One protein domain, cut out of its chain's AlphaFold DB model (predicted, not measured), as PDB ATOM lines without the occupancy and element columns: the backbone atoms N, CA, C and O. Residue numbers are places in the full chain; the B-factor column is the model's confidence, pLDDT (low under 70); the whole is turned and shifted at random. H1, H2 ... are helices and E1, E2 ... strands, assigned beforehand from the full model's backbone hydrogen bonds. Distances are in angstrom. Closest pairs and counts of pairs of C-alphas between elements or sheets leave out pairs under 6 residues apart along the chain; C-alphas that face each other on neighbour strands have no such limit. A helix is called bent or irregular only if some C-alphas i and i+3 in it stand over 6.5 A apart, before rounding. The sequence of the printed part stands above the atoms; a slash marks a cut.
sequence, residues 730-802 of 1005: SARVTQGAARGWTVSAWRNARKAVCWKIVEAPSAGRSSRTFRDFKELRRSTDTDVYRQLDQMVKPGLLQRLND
ATOM      1  N   SER A 730     -23.268  30.723  -2.634       90.25
ATOM      2  CA  SER A 730     -22.195  31.400  -1.904       90.25
ATOM      3  C   SER A 730     -22.007  32.845  -2.371       90.25
ATOM      4  O   SER A 730     -22.458  33.264  -3.446       90.25
ATOM      5  N   ALA A 731     -21.392  33.637  -1.500       90.38
ATOM      6  CA  ALA A 731     -20.993  35.013  -1.729       90.38
ATOM      7  C   ALA A 731     -19.657  35.246  -1.018       90.38
ATOM      8  O   ALA A 731     -19.554  35.035   0.191       90.38
ATOM      9  N   ARG A 732     -18.639  35.683  -1.766       90.62
ATOM     10  CA  ARG A 732     -17.412  36.232  -1.184       90.62
ATOM     11  C   ARG A 732     -17.609  37.727  -0.973       90.62
ATOM     12  O   ARG A 732     -18.087  38.415  -1.871       90.62
ATOM     13  N   VAL A 733     -17.231  38.217   0.196       90.81
ATOM     14  CA  VAL A 733     -17.334  39.629   0.563       90.81
ATOM     15  C   VAL A 733     -16.121  40.387   0.028       90.81
ATOM     16  O   VAL A 733     -14.983  39.956   0.206       90.81
ATOM     17  N   THR A 734     -16.350  41.508  -0.651       85.25
ATOM     18  CA  THR A 734     -15.306  42.262  -1.373       85.25
ATOM     19  C   THR A 734     -14.880  43.561  -0.682       85.25
ATOM     20  O   THR A 734     -13.798  44.069  -0.973       85.25
ATOM     21  N   GLN A 735     -15.700  44.077   0.236       83.75
ATOM     22  CA  GLN A 735     -15.585  45.390   0.887       83.75
ATOM     23  C   GLN A 735     -15.812  45.265   2.408       83.75
ATOM     24  O   GLN A 735     -16.280  44.224   2.864       83.75
ATOM     25  N   GLY A 736     -15.539  46.326   3.177       85.25
ATOM     26  CA  GLY A 736     -15.848  46.430   4.614       85.25
ATOM     27  C   GLY A 736     -15.072  45.480   5.539       85.25
ATOM     28  O   GLY A 736     -14.117  44.826   5.121       85.25
ATOM     29  N   ALA A 737     -15.481  45.416   6.810       83.38
ATOM     30  CA  ALA A 737     -14.791  44.661   7.863       83.38
ATOM     31  C   ALA A 737     -14.729  43.145   7.589       83.38
ATOM     32  O   ALA A 737     -13.736  42.496   7.904       83.38
ATOM     33  N   ALA A 738     -15.748  42.580   6.934       84.50
ATOM     34  CA  ALA A 738     -15.789  41.162   6.573       84.50
ATOM     35  C   ALA A 738     -15.107  40.842   5.221       84.50
ATOM     36  O   ALA A 738     -15.377  39.800   4.620       84.50
ATOM     37  N   ARG A 739     -14.247  41.721   4.680       85.81
ATOM     38  CA  ARG A 739     -13.593  41.529   3.371       85.81
ATOM     39  C   ARG A 739     -12.843  40.190   3.288       85.81
ATOM     40  O   ARG A 739     -12.101  39.804   4.183       85.81
ATOM     41  N   GLY A 740     -13.043  39.473   2.183       84.75
ATOM     42  CA  GLY A 740     -12.489  38.140   1.928       84.75
ATOM     43  C   GLY A 740     -13.324  36.979   2.484       84.75
ATOM     44  O   GLY A 740     -13.186  35.858   1.987       84.75
ATOM     45  N   TRP A 741     -14.216  37.221   3.453       91.38
ATOM     46  CA  TRP A 741     -15.044  36.176   4.061       91.38
ATOM     47  C   TRP A 741     -15.988  35.553   3.027       91.38
ATOM     48  O   TRP A 741     -16.381  36.189   2.045       91.38
ATOM     49  N   THR A 742     -16.371  34.295   3.242       91.19
ATOM     50  CA  THR A 742     -17.288  33.564   2.356       91.19
ATOM     51  C   THR A 742     -18.537  33.131   3.118       91.19
ATOM     52  O   THR A 742     -18.498  32.205   3.926       91.19
ATOM     53  N   VAL A 743     -19.664  33.785   2.832       92.12
ATOM     54  CA  VAL A 743     -20.994  33.412   3.339       92.12
ATOM     55  C   VAL A 743     -21.643  32.453   2.350       92.12
ATOM     56  O   VAL A 743     -21.628  32.686   1.143       92.12
ATOM     57  N   SER A 744     -22.238  31.377   2.851       89.81
ATOM     58  CA  SER A 744     -22.975  30.401   2.050       89.81
ATOM     59  C   SER A 744     -24.325  30.058   2.669       89.81
ATOM     60  O   SER A 744     -24.453  30.025   3.891       89.81
ATOM     61  N   ALA A 745     -25.306  29.765   1.817       91.25
ATOM     62  CA  ALA A 745     -26.678  29.427   2.172       91.25
ATOM     63  C   ALA A 745     -27.184  28.236   1.343       91.25
ATOM     64  O   ALA A 745     -26.899  28.131   0.149       91.25
ATOM     65  N   TRP A 746     -27.964  27.346   1.952       88.31
ATOM     66  CA  TRP A 746     -28.671  26.263   1.256       88.31
ATOM     67  C   TRP A 746     -29.975  25.920   1.976       88.31
ATOM     68  O   TRP A 746     -30.200  26.347   3.107       88.31
ATOM     69  N   ARG A 747     -30.850  25.136   1.338       84.00
ATOM     70  CA  ARG A 747     -32.013  24.533   2.005       84.00
ATOM     71  C   ARG A 747     -31.686  23.111   2.449       84.00
ATOM     72  O   ARG A 747     -31.068  22.363   1.699       84.00
ATOM     73  N   ASN A 748     -32.109  22.734   3.653       77.44
ATOM     74  CA  ASN A 748     -32.038  21.350   4.127       77.44
ATOM     75  C   ASN A 748     -33.289  20.543   3.720       77.44
ATOM     76  O   ASN A 748     -34.251  21.085   3.174       77.44
ATOM     77  N   ALA A 749     -33.312  19.243   4.038       69.62
ATOM     78  CA  ALA A 749     -34.434  18.348   3.725       69.62
ATOM     79  C   ALA A 749     -35.784  18.757   4.366       69.62
ATOM     80  O   ALA A 749     -36.837  18.319   3.913       69.62
ATOM     81  N   ARG A 750     -35.780  19.628   5.389       75.75
ATOM     82  CA  ARG A 750     -36.982  20.228   6.002       75.75
ATOM     83  C   ARG A 750     -37.352  21.590   5.379       75.75
ATOM     84  O   ARG A 750     -38.148  22.322   5.954       75.75
ATOM     85  N   LYS A 751     -36.767  21.947   4.225       76.25
ATOM     86  CA  LYS A 751     -36.892  23.232   3.493       76.25
ATOM     87  C   LYS A 751     -36.381  24.484   4.231       76.25
ATOM     88  O   LYS A 751     -36.414  25.570   3.648       76.25
ATOM     89  N   ALA A 752     -35.879  24.346   5.459       81.25
ATOM     90  CA  ALA A 752     -35.300  25.442   6.232       81.25
ATOM     91  C   ALA A 752     -33.941  25.871   5.657       81.25
ATOM     92  O   ALA A 752     -33.212  25.046   5.098       81.25
ATOM     93  N   VAL A 753     -33.607  27.158   5.795       86.19
ATOM     94  CA  VAL A 753     -32.330  27.717   5.327       86.19
ATOM     95  C   VAL A 753     -31.234  27.436   6.354       86.19
ATOM     96  O   VAL A 753     -31.364  27.797   7.521       86.19
ATOM     97  N   CYS A 754     -30.154  26.809   5.902       86.75
ATOM     98  CA  CYS A 754     -28.921  26.596   6.650       86.75
ATOM     99  C   CYS A 754     -27.815  27.500   6.097       86.75
ATOM    100  O   CYS A 754     -27.830  27.845   4.912       86.75
ATOM    101  N   TRP A 755     -26.856  27.855   6.951       88.88
ATOM    102  CA  TRP A 755     -25.769  28.771   6.622       88.88
ATOM    103  C   TRP A 755     -24.399  28.137   6.880       88.88
ATOM    104  O   TRP A 755     -24.253  27.180   7.640       88.88
ATOM    105  N   LYS A 756     -23.373  28.683   6.229       89.88
ATOM    106  CA  LYS A 756     -21.966  28.484   6.589       89.88
ATOM    107  C   LYS A 756     -21.211  29.763   6.269       89.88
ATOM    108  O   LYS A 756     -21.148  30.160   5.107       89.88
ATOM    109  N   ILE A 757     -20.655  30.394   7.289       90.38
ATOM    110  CA  ILE A 757     -19.836  31.599   7.182       90.38
ATOM    111  C   ILE A 757     -18.402  31.180   7.470       90.38
ATOM    112  O   ILE A 757     -18.144  30.573   8.505       90.38
ATOM    113  N   VAL A 758     -17.490  31.450   6.542       88.38
ATOM    114  CA  VAL A 758     -16.065  31.131   6.669       88.38
ATOM    115  C   VAL A 758     -15.285  32.438   6.677       88.38
ATOM    116  O   VAL A 758     -15.363  33.211   5.718       88.38
ATOM    117  N   GLU A 759     -14.561  32.675   7.765       88.88
ATOM    118  CA  GLU A 759     -13.608  33.773   7.903       88.88
ATOM    119  C   GLU A 759     -12.480  33.641   6.869       88.88
ATOM    120  O   GLU A 759     -12.068  32.534   6.518       88.88
ATOM    121  N   ALA A 760     -11.983  34.765   6.349       79.88
ATOM    122  CA  ALA A 760     -10.811  34.736   5.479       79.88
ATOM    123  C   ALA A 760      -9.578  34.271   6.282       79.88
ATOM    124  O   ALA A 760      -9.357  34.806   7.368       79.88
ATOM    125  N   PRO A 761      -8.756  33.326   5.783       76.88
ATOM    126  CA  PRO A 761      -7.511  32.967   6.453       76.88
ATOM    127  C   PRO A 761      -6.553  34.165   6.424       76.88
ATOM    128  O   PRO A 761      -5.968  34.484   5.387       76.88
ATOM    129  N   SER A 762      -6.422  34.852   7.557       65.81
ATOM    130  CA  SER A 762      -5.382  35.853   7.779       65.81
ATOM    131  C   SER A 762      -4.052  35.162   8.084       65.81
ATOM    132  O   SER A 762      -4.018  34.033   8.580       65.81
ATOM    133  N   ALA A 763      -2.939  35.823   7.756       49.84
ATOM    134  CA  ALA A 763      -1.608  35.255   7.946       49.84
ATOM    135  C   ALA A 763      -1.400  34.829   9.414       49.84
ATOM    136  O   ALA A 763      -1.497  35.648  10.324       49.84
ATOM    137  N   GLY A 764      -1.152  33.534   9.634       56.84
ATOM    138  CA  GLY A 764      -0.907  32.959  10.960       56.84
ATOM    139  C   GLY A 764      -2.140  32.602  11.806       56.84
ATOM    140  O   GLY A 764      -1.952  32.125  12.922       56.84
ATOM    141  N   ARG A 765      -3.388  32.773  11.331       63.34
ATOM    142  CA  ARG A 765      -4.597  32.412  12.109       63.34
ATOM    143  C   ARG A 765      -5.507  31.427  11.368       63.34
ATOM    144  O   ARG A 765      -5.756  31.550  10.172       63.34
ATOM    145  N   SER A 766      -6.032  30.443  12.099       66.25
ATOM    146  CA  SER A 766      -7.008  29.480  11.581       66.25
ATOM    147  C   SER A 766      -8.352  30.156  11.284       66.25
ATOM    148  O   SER A 766      -8.868  30.930  12.087       66.25
ATOM    149  N   SER A 767      -8.943  29.862  10.120       77.31
ATOM    150  CA  SER A 767     -10.227  30.447   9.713       77.31
ATOM    151  C   SER A 767     -11.373  29.926  10.583       77.31
ATOM    152  O   SER A 767     -11.691  28.730  10.526       77.31
ATOM    153  N   ARG A 768     -12.050  30.800  11.335       83.44
ATOM    154  CA  ARG A 768     -13.272  30.426  12.062       83.44
ATOM    155  C   ARG A 768     -14.411  30.109  11.086       83.44
ATOM    156  O   ARG A 768     -14.521  30.696  10.004       83.44
ATOM    157  N   THR A 769     -15.281  29.171  11.470       85.06
ATOM    158  CA  THR A 769     -16.468  28.807  10.683       85.06
ATOM    159  C   THR A 769     -17.731  28.820  11.532       85.06
ATOM    160  O   THR A 769     -17.843  28.025  12.463       85.06
ATOM    161  N   PHE A 770     -18.695  29.658  11.161       86.25
ATOM    162  CA  PHE A 770     -19.965  29.847  11.866       86.25
ATOM    163  C   PHE A 770     -21.113  29.197  11.073       86.25
ATOM    164  O   PHE A 770     -21.136  29.234   9.839       86.25
ATOM    165  N   ARG A 771     -22.056  28.568  11.774       82.19
ATOM    166  CA  ARG A 771     -23.165  27.751  11.246       82.19
ATOM    167  C   ARG A 771     -24.443  28.556  11.029       82.19
ATOM    168  O   ARG A 771     -25.273  28.178  10.206       82.19
ATOM    169  N   ASP A 772     -24.611  29.655  11.757       86.19
ATOM    170  CA  ASP A 772     -25.670  30.632  11.527       86.19
ATOM    171  C   ASP A 772     -25.264  32.053  11.959       86.19
ATOM    172  O   ASP A 772     -24.188  32.302  12.507       86.19
ATOM    173  N   PHE A 773     -26.153  33.007  11.684       86.12
ATOM    174  CA  PHE A 773     -25.985  34.411  12.058       86.12
ATOM    175  C   PHE A 773     -26.084  34.660  13.577       86.12
ATOM    176  O   PHE A 773     -25.639  35.701  14.053       86.12
ATOM    177  N   LYS A 774     -26.636  33.727  14.363       86.06
ATOM    178  CA  LYS A 774     -26.777  33.845  15.821       86.06
ATOM    179  C   LYS A 774     -25.489  33.437  16.540       86.06
ATOM    180  O   LYS A 774     -25.139  34.056  17.538       86.06
ATOM    181  N   GLU A 775     -24.777  32.441  16.020       85.81
ATOM    182  CA  GLU A 775     -23.411  32.081  16.409       85.81
ATOM    183  C   GLU A 775     -22.437  33.212  16.047       85.81
ATOM    184  O   GLU A 775     -21.694  33.669  16.916       85.81
ATOM    185  N   LEU A 776     -22.531  33.753  14.824       88.06
ATOM    186  CA  LEU A 776     -21.775  34.935  14.388       88.06
ATOM    187  C   LEU A 776     -21.965  36.121  15.358       88.06
ATOM    188  O   LEU A 776     -20.998  36.605  15.936       88.06
ATOM    189  N   ARG A 777     -23.218  36.527  15.632       88.50
ATOM    190  CA  ARG A 777     -23.542  37.654  16.538       88.50
ATOM    191  C   ARG A 777     -22.996  37.496  17.969       88.50
ATOM    192  O   ARG A 777     -22.940  38.473  18.703       88.50
ATOM    193  N   ARG A 778     -22.639  36.278  18.384       87.81
ATOM    194  CA  ARG A 778     -22.080  35.972  19.712       87.81
ATOM    195  C   ARG A 778     -20.549  35.926  19.752       87.81
ATOM    196  O   ARG A 778     -20.001  35.758  20.833       87.81
ATOM    197  N   SER A 779     -19.872  35.974  18.604       84.56
ATOM    198  CA  SER A 779     -18.449  35.603  18.487       84.56
ATOM    199  C   SER A 779     -17.622  36.471  17.527       84.56
ATOM    200  O   SER A 779     -16.414  36.259  17.385       84.56
ATOM    201  N   THR A 780     -18.253  37.453  16.882       85.81
ATOM    202  CA  THR A 780     -17.614  38.467  16.034       85.81
ATOM    203  C   THR A 780     -18.195  39.843  16.316       85.81
ATOM    204  O   THR A 780     -19.343  39.959  16.741       85.81
ATOM    205  N   ASP A 781     -17.428  40.870  15.981       84.06
ATOM    206  CA  ASP A 781     -17.752  42.279  16.183       84.06
ATOM    207  C   ASP A 781     -19.084  42.689  15.537       84.06
ATOM    208  O   ASP A 781     -19.487  42.176  14.483       84.06
ATOM    209  N   THR A 782     -19.764  43.655  16.160       87.12
ATOM    210  CA  THR A 782     -21.098  44.124  15.751       87.12
ATOM    211  C   THR A 782     -21.143  44.564  14.288       87.12
ATOM    212  O   THR A 782     -22.140  44.310  13.613       87.12
ATOM    213  N   ASP A 783     -20.068  45.160  13.768       85.69
ATOM    214  CA  ASP A 783     -19.990  45.618  12.378       85.69
ATOM    215  C   ASP A 783     -19.750  44.493  11.369       85.69
ATOM    216  O   ASP A 783     -20.341  44.514  10.288       85.69
ATOM    217  N   VAL A 784     -18.989  43.455  11.738       86.88
ATOM    218  CA  VAL A 784     -18.875  42.222  10.939       86.88
ATOM    219  C   VAL A 784     -20.245  41.550  10.841       86.88
ATOM    220  O   VAL A 784     -20.685  41.204   9.744       86.88
ATOM    221  N   TYR A 785     -20.973  41.440  11.959       90.69
ATOM    222  CA  TYR A 785     -22.352  40.947  11.948       90.69
ATOM    223  C   TYR A 785     -23.257  41.818  11.062       90.69
ATOM    224  O   TYR A 785     -23.871  41.305  10.125       90.69
ATOM    225  N   ARG A 786     -23.318  43.132  11.326       89.12
ATOM    226  CA  ARG A 786     -24.184  44.106  10.636       89.12
ATOM    227  C   ARG A 786     -23.965  44.067   9.126       89.12
ATOM    228  O   ARG A 786     -24.934  43.964   8.375       89.12
ATOM    229  N   GLN A 787     -22.708  44.072   8.680       87.31
ATOM    230  CA  GLN A 787     -22.369  44.041   7.261       87.31
ATOM    231  C   GLN A 787     -22.856  42.754   6.576       87.31
ATOM    232  O   GLN A 787     -23.464  42.811   5.502       87.31
ATOM    233  N   LEU A 788     -22.625  41.585   7.184       89.44
ATOM    234  CA  LEU A 788     -23.059  40.309   6.607       89.44
ATOM    235  C   LEU A 788     -24.591  40.170   6.611       89.44
ATOM    236  O   LEU A 788     -25.163  39.658   5.643       89.44
ATOM    237  N   ASP A 789     -25.251  40.644   7.671       89.38
ATOM    238  CA  ASP A 789     -26.701  40.548   7.877       89.38
ATOM    239  C   ASP A 789     -27.490  41.482   6.943       89.38
ATOM    240  O   ASP A 789     -28.559  41.106   6.460       89.38
ATOM    241  N   GLN A 790     -26.943  42.665   6.634       88.44
ATOM    242  CA  GLN A 790     -27.571  43.663   5.761       88.44
ATOM    243  C   GLN A 790     -27.179  43.514   4.283       88.44
ATOM    244  O   GLN A 790     -28.055  43.511   3.423       88.44
ATOM    245  N   MET A 791     -25.890  43.362   3.951       85.25
ATOM    246  CA  MET A 791     -25.440  43.375   2.547       85.25
ATOM    247  C   MET A 791     -25.477  41.993   1.882       85.25
ATOM    248  O   MET A 791     -25.779  41.873   0.695       85.25
ATOM    249  N   VAL A 792     -25.131  40.931   2.617       89.00
ATOM    250  CA  VAL A 792     -24.799  39.623   2.016       89.00
ATOM    251  C   VAL A 792     -25.956  38.630   2.126       89.00
ATOM    252  O   VAL A 792     -26.265  37.905   1.176       89.00
ATOM    253  N   LYS A 793     -26.627  38.613   3.281       90.12
ATOM    254  CA  LYS A 793     -27.749  37.724   3.600       90.12
ATOM    255  C   LYS A 793     -28.972  37.911   2.681       90.12
ATOM    256  O   LYS A 793     -29.448  36.883   2.189       90.12
ATOM    257  N   PRO A 794     -29.468  39.129   2.355       90.38
ATOM    258  CA  PRO A 794     -30.650  39.273   1.496       90.38
ATOM    259  C   PRO A 794     -30.379  38.797   0.065       90.38
ATOM    260  O   PRO A 794     -31.117  37.968  -0.467       90.38
ATOM    261  N   GLY A 795     -29.248  39.214  -0.516       88.56
ATOM    262  CA  GLY A 795     -28.829  38.797  -1.857       88.56
ATOM    263  C   GLY A 795     -28.492  37.304  -1.977       88.56
ATOM    264  O   GLY A 795     -28.456  36.775  -3.088       88.56
ATOM    265  N   LEU A 796     -28.242  36.592  -0.871       89.25
ATOM    266  CA  LEU A 796     -28.177  35.124  -0.852       89.25
ATOM    267  C   LEU A 796     -29.561  34.472  -0.751       89.25
ATOM    268  O   LEU A 796     -29.801  33.486  -1.444       89.25
ATOM    269  N   LEU A 797     -30.472  35.019   0.061       88.25
ATOM    270  CA  LEU A 797     -31.846  34.518   0.185       88.25
ATOM    271  C   LEU A 797     -32.632  34.654  -1.124       88.25
ATOM    272  O   LEU A 797     -33.333  33.718  -1.502       88.25
ATOM    273  N   GLN A 798     -32.462  35.766  -1.845       86.88
ATOM    274  CA  GLN A 798     -33.047  35.979  -3.172       86.88
ATOM    275  C   GLN A 798     -32.575  34.893  -4.153       86.88
ATOM    276  O   GLN A 798     -33.375  34.059  -4.575       86.88
ATOM    277  N   ARG A 799     -31.252  34.751  -4.343       84.25
ATOM    278  CA  ARG A 799     -30.636  33.705  -5.193       84.25
ATOM    279  C   ARG A 799     -30.929  32.256  -4.758       84.25
ATOM    280  O   ARG A 799     -30.652  31.329  -5.524       84.25
ATOM    281  N   LEU A 800     -31.440  32.036  -3.543       84.69
ATOM    282  CA  LEU A 800     -31.888  30.736  -3.017       84.69
ATOM    283  C   LEU A 800     -33.404  30.498  -3.215       84.69
ATOM    284  O   LEU A 800     -33.864  29.358  -3.124       84.69
ATOM    285  N   ASN A 801     -34.175  31.553  -3.489       82.56
ATOM    286  CA  ASN A 801     -35.593  31.512  -3.859       82.56
ATOM    287  C   ASN A 801     -35.817  31.561  -5.382       82.56
ATOM    288  O   ASN A 801     -36.808  31.002  -5.853       82.56
ATOM    289  N   ASP A 802     -34.898  32.160  -6.145       78.38
ATOM    290  CA  ASP A 802     -34.960  32.277  -7.607       78.38
ATOM    291  C   ASP A 802     -34.913  30.905  -8.307       78.38
ATOM    292  O   ASP A 802     -33.849  30.333  -8.566       78.38
TER     293      ASP A 802
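This is residues 730 to 802 of the 1005 residues of the protein "Hypothetical protein" of Alexandrium monilatum (UniProt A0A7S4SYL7). A small antiparallel sheet of three strands has a long bent helix, H2, on one side: its second arm, H2b, covers part of one face along E2, while its first arm, H2a, turns away from the sheet. No named helix covers the other face; a long loop, residues 759 to 772, makes one end of the longest axis around Gly 764 and comes back beside E3 before the short helix H1. The printed part has 73 residues, with three named strands and two named helices in the order E1, E2, E3, H1, H2; the sheet's order is E1, E2, E3, all antiparallel, and the class is mixed, helices and strands. The whole is compact, with a radius of gyration of the C-alphas of 12.2 A, yet elongated in outline, spanning 38 by 21 by 19 A.

Find C-alpha 730 at (-22.195, 31.400, -1.904), where strand E1 begins; it runs through residues 730 to 732. Strand E2, residues 742 to 747, starts at C-alpha 742 at (-17.288, 33.564, 2.356) and is 17.3 A long. Strand E3, residues 753 to 758, measures 16.7 A. Next come helix H1, residues 773 to 776, 4.8 A, and helix H2, residues 782 to 801. H2 was assigned as one helix by its hydrogen bonds but is bent, with C-alphas 791 and 794 6.7 A apart; its arms are H2a, residues 782 to 791, 13.9 A, and H2b, residues 794 to 801, 10.6 A, ending at C-alpha 801 at (-35.593, 31.512, -3.859).

Begin with the sheet, a meander, each strand the antiparallel neighbour of the one before. In the hairpin of E1 and E2, look for N 731 and O 743, 2.8 A apart and within hydrogen-bond range. In the hairpin of E2 and E3, N 744 and O 756 are 2.8 A apart, also within that range. Residues 757 to 758 of E3, an edge strand, make a short antiparallel pairing with residues 769 to 770, which belong to no named strand. H2b is on the sheet at a height of 8.2 A, over E2; it runs along the strands, but only just, at 29 degrees to E2 on the local plane. Their closest C-alphas are those of Ala 745 and Leu 796, 6.6 A. H2a, at a steep tilt of 46 degrees to H2b, is not on the sheet. H1 only grazes the sheet and only just touches H2a, with 3 pairs of C-alphas within 8 A, the closest those of Leu 776 and Tyr 785 at 6.5 A. H1 and H2b are apart. Every O i to N i+4 pair is within hydrogen-bond range in H2a and 3 of 4 in H2b; H1 is too short for such a pair.

The two C-alphas farthest apart are those of Gly 764 and Asp 802, at 38.8 A. The printed part has no cut, and the link from E3 to H1 is long, with 14 residues. The mean pLDDT of the printed part is 84.2; look for values under 70 at residue 749 and residues 762 to 766.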